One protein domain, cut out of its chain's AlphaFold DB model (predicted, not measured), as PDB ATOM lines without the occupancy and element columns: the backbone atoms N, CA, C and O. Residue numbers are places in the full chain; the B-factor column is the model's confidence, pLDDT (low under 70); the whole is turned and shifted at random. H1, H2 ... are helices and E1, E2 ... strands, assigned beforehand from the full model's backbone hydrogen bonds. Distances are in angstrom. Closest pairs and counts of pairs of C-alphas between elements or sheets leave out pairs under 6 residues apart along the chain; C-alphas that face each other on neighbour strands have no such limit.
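AT A GLANCE: This is residues 3 to 41 and 53 to 78 of the 79 residues of a protein of Arthrobacter sp. Hiyo8 (UniProt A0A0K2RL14). Two parallel strands, E1 and E2, run side by side as an arched ribbon in the middle, turning sharply where E1 bends by 109 degrees; two short helices, H1 and H2, sit at the open side of the arch. Two small hairpins, E3 with E4 and E5 with E6, lie beyond the other side of the ribbon, with few contacts to it. The printed part has 65 residues with two named helices and six named strands, in the order H1 E1 H2 E2 E3 E4 E5 E6; the class is mixed, helices and strands, and the strands form three separate two-strand sheets, one parallel and two antiparallel. It is only just compact, close to loose, with a radius of gyration of the C-alphas of 12.6 A and spans of 31 by 25 by 25 A.

HOW THE PARTS SIT: H1, residues 3 to 8, has its closest C-alpha to E1, residues 13 to 20, at Ala 6, which is 7.7 A from that of Gly 13. H1 and H2, residues 23 to 26, are close but not clearly touching, with the C-alphas of Ala 3 and Ile 26 6.6 A apart. E1 and E2, residues 32 to 38, are parallel neighbours at 3 degrees, with N 14 and O 32 at 2.8 A and N 36 and O 18 at 2.9 A, within hydrogen-bond range. E1, H2 and E2 form a strand-helix-strand unit, two parallel neighbour strands with a helix between them along the chain, and its crossover is right-handed. E3, residues 55 to 57, and E4, residues 60 to 62, form an antiparallel hairpin at 153 degrees, with N 55 and O 62 at 2.9 A. The closest C-alphas of E1 and E3 are those of Asn 17 and Ile 57, 7.8 A apart. E5, residues 68 to 70, and E6, residues 75 to 77, form an antiparallel hairpin at 164 degrees, with N 69 and O 76 at 2.9 A. E1 and E5 are near each other, while the C-alphas of Ile 62 in E4 and Val 77 in E6 are 7.1 A apart. In H1 every O i to N i+4 pair is within hydrogen-bond range; H2 is too short for such a pair, and its one O i to N i+3 pair is not within range.

IN THESE COORDINATES: H1 begins at C-alpha 3, (-37.550, 26.437, -17.204), and is 8.8 A long. E1 spans 13.4 A, with its bend at residue 17, and E2 spans 15.4 A. H2 spans 4.9 A, E3 and E4 6.4 A each, E5 6.7 A and E6 6.8 A. E6 ends at C-alpha 77, (-18.463, 21.285, -7.342).

THE WHOLE: The two C-alphas farthest apart are those of Lys 41 and Glu 78, 33.2 A. Residues 42 to 52 are not printed, and C-alphas 41 and 53 are 26.5 A apart across the cut, which falls in the link from E2 to E3. Of the links that are printed whole, each is tight. The mean pLDDT of the printed part is 97.3, and no printed residue is under 70.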
ATOM      1  N   ALA A   3     -38.508  27.272 -16.477       97.44
ATOM      2  CA  ALA A   3     -37.550  26.437 -17.204       97.44
ATOM      3  C   ALA A   3     -37.372  26.871 -18.675       97.44
ATOM      4  O   ALA A   3     -36.246  27.018 -19.133       97.44
ATOM      5  N   GLU A   4     -38.459  27.181 -19.392       97.69
ATOM      6  CA  GLU A   4     -38.383  27.759 -20.749       97.69
ATOM      7  C   GLU A   4     -37.610  29.084 -20.770       97.69
ATOM      8  O   GLU A   4     -36.845  29.344 -21.692       97.69
ATOM      9  N   SER A   5     -37.791  29.924 -19.743       98.31
ATOM     10  CA  SER A   5     -37.046  31.177 -19.630       98.31
ATOM     11  C   SER A   5     -35.552  30.921 -19.434       98.31
ATOM     12  O   SER A   5     -34.756  31.632 -20.034       98.31
ATOM     13  N   ALA A   6     -35.159  29.907 -18.659       98.19
ATOM     14  CA  ALA A   6     -33.754  29.524 -18.509       98.19
ATOM     15  C   ALA A   6     -33.146  29.079 -19.852       98.19
ATOM     16  O   ALA A   6     -32.081  29.569 -20.228       98.19
ATOM     17  N   VAL A   7     -33.869  28.255 -20.623       98.44
ATOM     18  CA  VAL A   7     -33.466  27.847 -21.984       98.44
ATOM     19  C   VAL A   7     -33.283  29.060 -22.895       98.44
ATOM     20  O   VAL A   7     -32.242  29.205 -23.528       98.44
ATOM     21  N   ALA A   8     -34.262  29.969 -22.930       98.44
ATOM     22  CA  ALA A   8     -34.206  31.166 -23.770       98.44
ATOM     23  C   ALA A   8     -33.037  32.104 -23.415       98.44
ATOM     24  O   ALA A   8     -32.574  32.853 -24.270       98.44
ATOM     25  N   ASN A   9     -32.551  32.053 -22.171       98.44
ATOM     26  CA  ASN A   9     -31.400  32.823 -21.697       98.44
ATOM     27  C   ASN A   9     -30.077  32.033 -21.748       98.44
ATOM     28  O   ASN A   9     -29.079  32.496 -21.203       98.44
ATOM     29  N   GLY A  10     -30.050  30.849 -22.368       98.25
ATOM     30  CA  GLY A  10     -28.822  30.075 -22.569       98.25
ATOM     31  C   GLY A  10     -28.252  29.421 -21.307       98.25
ATOM     32  O   GLY A  10     -27.055  29.150 -21.251       98.25
ATOM     33  N   TRP A  11     -29.077  29.168 -20.288       98.44
ATOM     34  CA  TRP A  11     -28.629  28.464 -19.085       98.44
ATOM     35  C   TRP A  11     -28.298  27.006 -19.406       98.44
ATOM     36  O   TRP A  11     -29.101  26.309 -20.020       98.44
ATOM     37  N   ALA A  12     -27.153  26.520 -18.919       98.00
ATOM     38  CA  ALA A  12     -26.784  25.108 -19.045       98.00
ATOM     39  C   ALA A  12     -27.697  24.194 -18.202       98.00
ATOM     40  O   ALA A  12     -28.029  23.076 -18.602       98.00
ATOM     41  N   GLY A  13     -28.126  24.672 -17.033       98.00
ATOM     42  CA  GLY A  13     -28.986  23.916 -16.136       98.00
ATOM     43  C   GLY A  13     -29.211  24.587 -14.787       98.00
ATOM     44  O   GLY A  13     -28.726  25.688 -14.534       98.00
ATOM     45  N   VAL A  14     -29.961  23.903 -13.925       97.75
ATOM     46  CA  VAL A  14     -30.245  24.305 -12.544       97.75
ATOM     47  C   VAL A  14     -30.187  23.102 -11.598       97.75
ATOM     48  O   VAL A  14     -30.666  22.009 -11.913       97.75
ATOM     49  N   VAL A  15     -29.644  23.328 -10.403       97.56
ATOM     50  CA  VAL A  15     -29.679  22.387  -9.276       97.56
ATOM     51  C   VAL A  15     -30.539  23.003  -8.181       97.56
ATOM     52  O   VAL A  15     -30.316  24.140  -7.771       97.56
ATOM     53  N   ILE A  16     -31.551  22.270  -7.725       97.19
ATOM     54  CA  ILE A  16     -32.555  22.769  -6.786       97.19
ATOM     55  C   ILE A  16     -32.564  21.859  -5.562       97.19
ATOM     56  O   ILE A  16     -33.028  20.720  -5.629       97.19
ATOM     57  N   ASN A  17     -32.109  22.377  -4.419       97.38
ATOM     58  CA  ASN A  17     -32.264  21.708  -3.126       97.38
ATOM     59  C   ASN A  17     -33.719  21.821  -2.631       97.38
ATOM     60  O   ASN A  17     -34.047  22.582  -1.722       97.38
ATOM     61  N   GLY A  18     -34.627  21.142  -3.328       97.06
ATOM     62  CA  GLY A  18     -36.067  21.239  -3.130       97.06
ATOM     63  C   GLY A  18     -36.855  20.557  -4.246       97.06
ATOM     64  O   GLY A  18     -36.300  19.839  -5.079       97.06
ATOM     65  N   ALA A  19     -38.171  20.773  -4.255       97.50
ATOM     66  CA  ALA A  19     -39.070  20.182  -5.242       97.50
ATOM     67  C   ALA A  19     -39.312  21.104  -6.449       97.50
ATOM     68  O   ALA A  19     -39.442  22.320  -6.301       97.50
ATOM     69  N   ILE A  20     -39.466  20.499  -7.627       97.81
ATOM     70  CA  ILE A  20     -39.929  21.158  -8.859       97.81
ATOM     71  C   ILE A  20     -41.376  20.772  -9.191       97.81
ATOM     72  O   ILE A  20     -41.982  19.927  -8.538       97.81
ATOM     73  N   ARG A  21     -41.943  21.356 -10.245       97.31
ATOM     74  CA  ARG A  21     -43.219  20.932 -10.842       97.31
ATOM     75  C   ARG A  21     -43.095  20.885 -12.357       97.31
ATOM     76  O   ARG A  21     -42.074  21.307 -12.879       97.31
ATOM     77  N   ASP A  22     -44.121  20.380 -13.035       97.12
ATOM     78  CA  ASP A  22     -44.151  20.280 -14.502       97.12
ATOM     79  C   ASP A  22     -43.011  19.399 -15.057       97.12
ATOM     80  O   ASP A  22     -42.537  19.594 -16.171       97.12
ATOM     81  N   ARG A  23     -42.572  18.394 -14.273       96.38
ATOM     82  CA  ARG A  23     -41.369  17.585 -14.556       96.38
ATOM     83  C   ARG A  23     -41.370  16.920 -15.936       96.38
ATOM     84  O   ARG A  23     -40.305  16.716 -16.497       96.38
ATOM     85  N   VAL A  24     -42.551  16.561 -16.449       97.19
ATOM     86  CA  VAL A  24     -42.701  15.915 -17.762       97.19
ATOM     87  C   VAL A  24     -42.362  16.906 -18.871       97.19
ATOM     88  O   VAL A  24     -41.502  16.611 -19.683       97.19
ATOM     89  N   ALA A  25     -42.945  18.107 -18.836       97.56
ATOM     90  CA  ALA A  25     -42.636  19.163 -19.798       97.56
ATOM     91  C   ALA A  25     -41.180  19.642 -19.677       97.56
ATOM     92  O   ALA A  25     -40.523  19.906 -20.673       97.56
ATOM     93  N   ILE A  26     -40.647  19.725 -18.453       97.81
ATOM     94  CA  ILE A  26     -39.242  20.099 -18.231       97.81
ATOM     95  C   ILE A  26     -38.281  19.079 -18.857       97.81
ATOM     96  O   ILE A  26     -37.261  19.488 -19.399       97.81
ATOM     97  N   ALA A  27     -38.599  17.782 -18.815       97.12
ATOM     98  CA  ALA A  27     -37.751  16.732 -19.385       97.12
ATOM     99  C   ALA A  27     -37.628  16.797 -20.920       97.12
ATOM    100  O   ALA A  27     -36.731  16.177 -21.483       97.12
ATOM    101  N   GLU A  28     -38.511  17.538 -21.590       98.12
ATOM    102  CA  GLU A  28     -38.479  17.762 -23.040       98.12
ATOM    103  C   GLU A  28     -37.636  18.991 -23.428       98.12
ATOM    104  O   GLU A  28     -37.373  19.219 -24.609       98.12
ATOM    105  N   LEU A  29     -37.205  19.795 -22.450       98.00
ATOM    106  CA  LEU A  29     -36.403  20.990 -22.688       98.00
ATOM    107  C   LEU A  29     -34.904  20.656 -22.750       98.00
ATOM    108  O   LEU A  29     -34.431  19.805 -21.997       98.00
ATOM    109  N   PRO A  30     -34.115  21.385 -23.562       97.94
ATOM    110  CA  PRO A  30     -32.658  21.272 -23.569       97.94
ATOM    111  C   PRO A  30     -32.050  22.003 -22.355       97.94
ATOM    112  O   PRO A  30     -31.339  22.992 -22.507       97.94
ATOM    113  N   LEU A  31     -32.380  21.555 -21.141       98.19
ATOM    114  CA  LEU A  31     -31.954  22.154 -19.875       98.19
ATOM    115  C   LEU A  31     -31.628  21.059 -18.856       98.19
ATOM    116  O   LEU A  31     -32.480  20.228 -18.543       98.19
ATOM    117  N   GLY A  32     -30.427  21.089 -18.276       97.94
ATOM    118  CA  GLY A  32     -30.101  20.211 -17.153       97.94
ATOM    119  C   GLY A  32     -30.904  20.591 -15.906       97.94
ATOM    120  O   GLY A  32     -30.873  21.743 -15.483       97.94
ATOM    121  N   VAL A  33     -31.618  19.645 -15.289       97.94
ATOM    122  CA  VAL A  33     -32.368  19.901 -14.046       97.94
ATOM    123  C   VAL A  33     -32.148  18.774 -13.047       97.94
ATOM    124  O   VAL A  33     -32.498  17.625 -13.310       97.94
ATOM    125  N   LYS A  34     -31.629  19.115 -11.864       97.88
ATOM    126  CA  LYS A  34     -31.604  18.229 -10.693       97.88
ATOM    127  C   LYS A  34     -32.436  18.826  -9.567       97.88
ATOM    128  O   LYS A  34     -32.341  20.015  -9.275       97.88
ATOM    129  N   ALA A  35     -33.256  17.990  -8.944       97.81
ATOM    130  CA  ALA A  35     -34.129  18.362  -7.841       97.81
ATOM    131  C   ALA A  35     -34.355  17.159  -6.918       97.81
ATOM    132  O   ALA A  35     -34.238  16.017  -7.359       97.81
ATOM    133  N   LEU A  36     -34.746  17.404  -5.665       97.44
ATOM    134  CA  LEU A  36     -35.036  16.338  -4.693       97.44
ATOM    135  C   LEU A  36     -36.350  15.593  -4.980       97.44
ATOM    136  O   LEU A  36     -36.596  14.517  -4.443       97.44
ATOM    137  N   GLY A  37     -37.224  16.167  -5.806       97.69
ATOM    138  CA  GLY A  37     -38.486  15.545  -6.184       97.69
ATOM    139  C   GLY A  37     -39.427  16.496  -6.910       97.69
ATOM    140  O   GLY A  37     -39.037  17.575  -7.360       97.69
ATOM    141  N   SER A  38     -40.697  16.099  -7.008       97.81
ATOM    142  CA  SER A  38     -41.752  16.907  -7.623       97.81
ATOM    143  C   SER A  38     -42.907  17.185  -6.663       97.81
ATOM    144  O   SER A  38     -43.367  16.275  -5.979       97.81
ATOM    145  N   ASN A  39     -43.425  18.413  -6.663       97.38
ATOM    146  CA  ASN A  39     -44.607  18.833  -5.912       97.38
ATOM    147  C   ASN A  39     -45.483  19.736  -6.801       97.38
ATOM    148  O   ASN A  39     -45.002  20.773  -7.254       97.38
ATOM    149  N   PRO A  40     -46.764  19.406  -7.047       96.31
ATOM    150  CA  PRO A  40     -47.623  20.214  -7.916       96.31
ATOM    151  C   PRO A  40     -47.953  21.602  -7.338       96.31
ATOM    152  O   PRO A  40     -48.299  22.524  -8.084       96.31
ATOM    153  N   LYS A  41     -47.861  21.780  -6.013       96.25
ATOM    154  CA  LYS A  41     -48.175  23.047  -5.347       96.25
ATOM    155  C   LYS A  41     -47.107  24.094  -5.667       96.25
ATOM    156  O   LYS A  41     -45.939  23.941  -5.320       96.25
ATOM    157  N   ILE A  53     -24.885  34.303  -2.532       97.88
ATOM    158  CA  ILE A  53     -24.361  33.952  -1.207       97.88
ATOM    159  C   ILE A  53     -23.717  32.567  -1.225       97.88
ATOM    160  O   ILE A  53     -24.112  31.696  -2.003       97.88
ATOM    161  N   ALA A  54     -22.754  32.347  -0.331       97.44
ATOM    162  CA  ALA A  54     -22.206  31.020  -0.093       97.44
ATOM    163  C   ALA A  54     -23.269  30.098   0.526       97.44
ATOM    164  O   ALA A  54     -23.998  30.488   1.442       97.44
ATOM    165  N   LEU A  55     -23.338  28.863   0.036       96.88
ATOM    166  CA  LEU A  55     -24.258  27.833   0.505       96.88
ATOM    167  C   LEU A  55     -23.478  26.633   1.038       96.88
ATOM    168  O   LEU A  55     -22.403  26.303   0.544       96.88
ATOM    169  N   VAL A  56     -24.066  25.943   2.015       97.00
ATOM    170  CA  VAL A  56     -23.637  24.601   2.413       97.00
ATOM    171  C   VAL A  56     -24.833  23.669   2.295       97.00
ATOM    172  O   VAL A  56     -25.826  23.836   3.004       97.00
ATOM    173  N   ILE A  57     -24.751  22.704   1.381       96.06
ATOM    174  CA  ILE A  57     -25.791  21.693   1.153       96.06
ATOM    175  C   ILE A  57     -25.153  20.330   1.373       96.06
ATOM    176  O   ILE A  57     -24.171  20.004   0.715       96.06
ATOM    177  N   ASP A  58     -25.676  19.557   2.324       93.00
ATOM    178  CA  ASP A  58     -25.168  18.222   2.672       93.00
ATOM    179  C   ASP A  58     -23.639  18.174   2.887       93.00
ATOM    180  O   ASP A  58     -22.962  17.212   2.534       93.00
ATOM    181  N   GLY A  59     -23.080  19.241   3.474       95.19
ATOM    182  CA  GLY A  59     -21.644  19.379   3.746       95.19
ATOM    183  C   GLY A  59     -20.793  19.853   2.561       95.19
ATOM    184  O   GLY A  59     -19.586  20.018   2.719       95.19
ATOM    185  N   VAL A  60     -21.394  20.109   1.397       96.62
ATOM    186  CA  VAL A  60     -20.719  20.677   0.223       96.62
ATOM    187  C   VAL A  60     -20.821  22.197   0.263       96.62
ATOM    188  O   VAL A  60     -21.924  22.743   0.278       96.62
ATOM    189  N   HIS A  61     -19.670  22.867   0.269       96.94
ATOM    190  CA  HIS A  61     -19.572  24.318   0.144       96.94
ATOM    191  C   HIS A  61     -19.722  24.727  -1.322       96.94
ATOM    192  O   HIS A  61     -19.114  24.116  -2.197       96.94
ATOM    193  N   ILE A  62     -20.549  25.737  -1.577       97.44
ATOM    194  CA  ILE A  62     -20.813  26.271  -2.913       97.44
ATOM    195  C   ILE A  62     -20.727  27.787  -2.827       97.44
ATOM    196  O   ILE A  62     -21.508  28.415  -2.111       97.44
ATOM    197  N   GLU A  63     -19.798  28.367  -3.570       97.44
ATOM    198  CA  GLU A  63     -19.602  29.806  -3.670       97.44
ATOM    199  C   GLU A  63     -20.014  30.321  -5.057       97.44
ATOM    200  O   GLU A  63     -19.890  29.608  -6.063       97.44
ATOM    201  N   PRO A  64     -20.508  31.568  -5.149       97.81
ATOM    202  CA  PRO A  64     -20.747  32.206  -6.435       97.81
ATOM    203  C   PRO A  64     -19.478  32.198  -7.292       97.81
ATOM    204  O   PRO A  64     -18.417  32.643  -6.861       97.81
ATOM    205  N   GLY A  65     -19.601  31.703  -8.521       96.69
ATOM    206  CA  GLY A  65     -18.484  31.563  -9.455       96.69
ATOM    207  C   GLY A  65     -17.874  30.162  -9.522       96.69
ATOM    208  O   GLY A  65     -17.171  29.897 -10.493       96.69
ATOM    209  N   ASN A  66     -18.175  29.252  -8.584       97.38
ATOM    210  CA  ASN A  66     -17.757  27.856  -8.728       97.38
ATOM    211  C   ASN A  66     -18.390  27.210  -9.964       97.38
ATOM    212  O   ASN A  66     -19.579  27.399 -10.252       97.38
ATOM    213  N   LEU A  67     -17.617  26.365 -10.643       97.62
ATOM    214  CA  LEU A  67     -18.166  25.458 -11.640       97.62
ATOM    215  C   LEU A  67     -18.882  24.281 -10.967       97.62
ATOM    216  O   LEU A  67     -18.376  23.657 -10.032       97.62
ATOM    217  N   ILE A  68     -20.071  23.962 -11.482       97.12
ATOM    218  CA  ILE A  68     -20.869  22.809 -11.065       97.12
ATOM    219  C   ILE A  68     -21.020  21.871 -12.259       97.12
ATOM    220  O   ILE A  68     -21.468  22.277 -13.332       97.12
ATOM    221  N   TYR A  69     -20.690  20.601 -12.051       97.31
ATOM    222  CA  TYR A  69     -20.805  19.539 -13.046       97.31
ATOM    223  C   TYR A  69     -21.914  18.576 -12.636       97.31
ATOM    224  O   TYR A  69     -22.029  18.219 -11.464       97.31
ATOM    225  N   CYS A  70     -22.753  18.171 -13.588       97.44
ATOM    226  CA  CYS A  70     -23.921  17.329 -13.342       97.44
ATOM    227  C   CYS A  70     -24.087  16.298 -14.455       97.44
ATOM    228  O   CYS A  70     -24.118  16.657 -15.630       97.44
ATOM    229  N   ASP A  71     -24.304  15.044 -14.076       97.06
ATOM    230  CA  ASP A  71     -24.633  13.934 -14.975       97.06
ATOM    231  C   ASP A  71     -25.635  12.980 -14.282       97.06
ATOM    232  O   ASP A  71     -26.144  13.320 -13.211       97.06
ATOM    233  N   PRO A  72     -26.015  11.825 -14.852       96.94
ATOM    234  CA  PRO A  72     -26.907  10.888 -14.166       96.94
ATOM    235  C   PRO A  72     -26.372  10.342 -12.833       96.94
ATOM    236  O   PRO A  72     -27.185  10.043 -11.958       96.94
ATOM    237  N   ASP A  73     -25.052  10.259 -12.653       97.31
ATOM    238  CA  ASP A  73     -24.426   9.670 -11.469       97.31
ATOM    239  C   ASP A  73     -24.411  10.644 -10.288       97.31
ATOM    240  O   ASP A  73     -24.637  10.246  -9.143       97.31
ATOM    241  N   GLY A  74     -24.187  11.940 -10.535       95.81
ATOM    242  CA  GLY A  74     -24.018  12.871  -9.425       95.81
ATOM    243  C   GLY A  74     -23.894  14.347  -9.770       95.81
ATOM    244  O   GLY A  74     -24.279  14.817 -10.843       95.81
ATOM    245  N   ILE A  75     -23.433  15.090  -8.763       97.56
ATOM    246  CA  ILE A  75     -23.094  16.511  -8.824       97.56
ATOM    247  C   ILE A  75     -21.690  16.660  -8.244       97.56
ATOM    248  O   ILE A  75     -21.430  16.167  -7.146       97.56
ATOM    249  N   LEU A  76     -20.815  17.363  -8.956       97.19
ATOM    250  CA  LEU A  76     -19.504  17.775  -8.461       97.19
ATOM    251  C   LEU A  76     -19.417  19.300  -8.467       97.19
ATOM    252  O   LEU A  76     -19.955  19.952  -9.362       97.19
ATOM    253  N   VAL A  77     -18.721  19.849  -7.478       97.50
ATOM    254  CA  VAL A  77     -18.463  21.285  -7.342       97.50
ATOM    255  C   VAL A  77     -16.954  21.482  -7.361       97.50
ATOM    256  O   VAL A  77     -16.213  20.698  -6.760       97.50
ATOM    257  N   GLU A  78     -16.507  22.484  -8.109       94.19
ATOM    258  CA  GLU A  78     -15.119  22.936  -8.105       94.19
ATOM    259  C   GLU A  78     -14.676  23.325  -6.687       94.19
ATOM    260  O   GLU A  78     -15.477  23.802  -5.885       94.19
TER     261      GLU A  78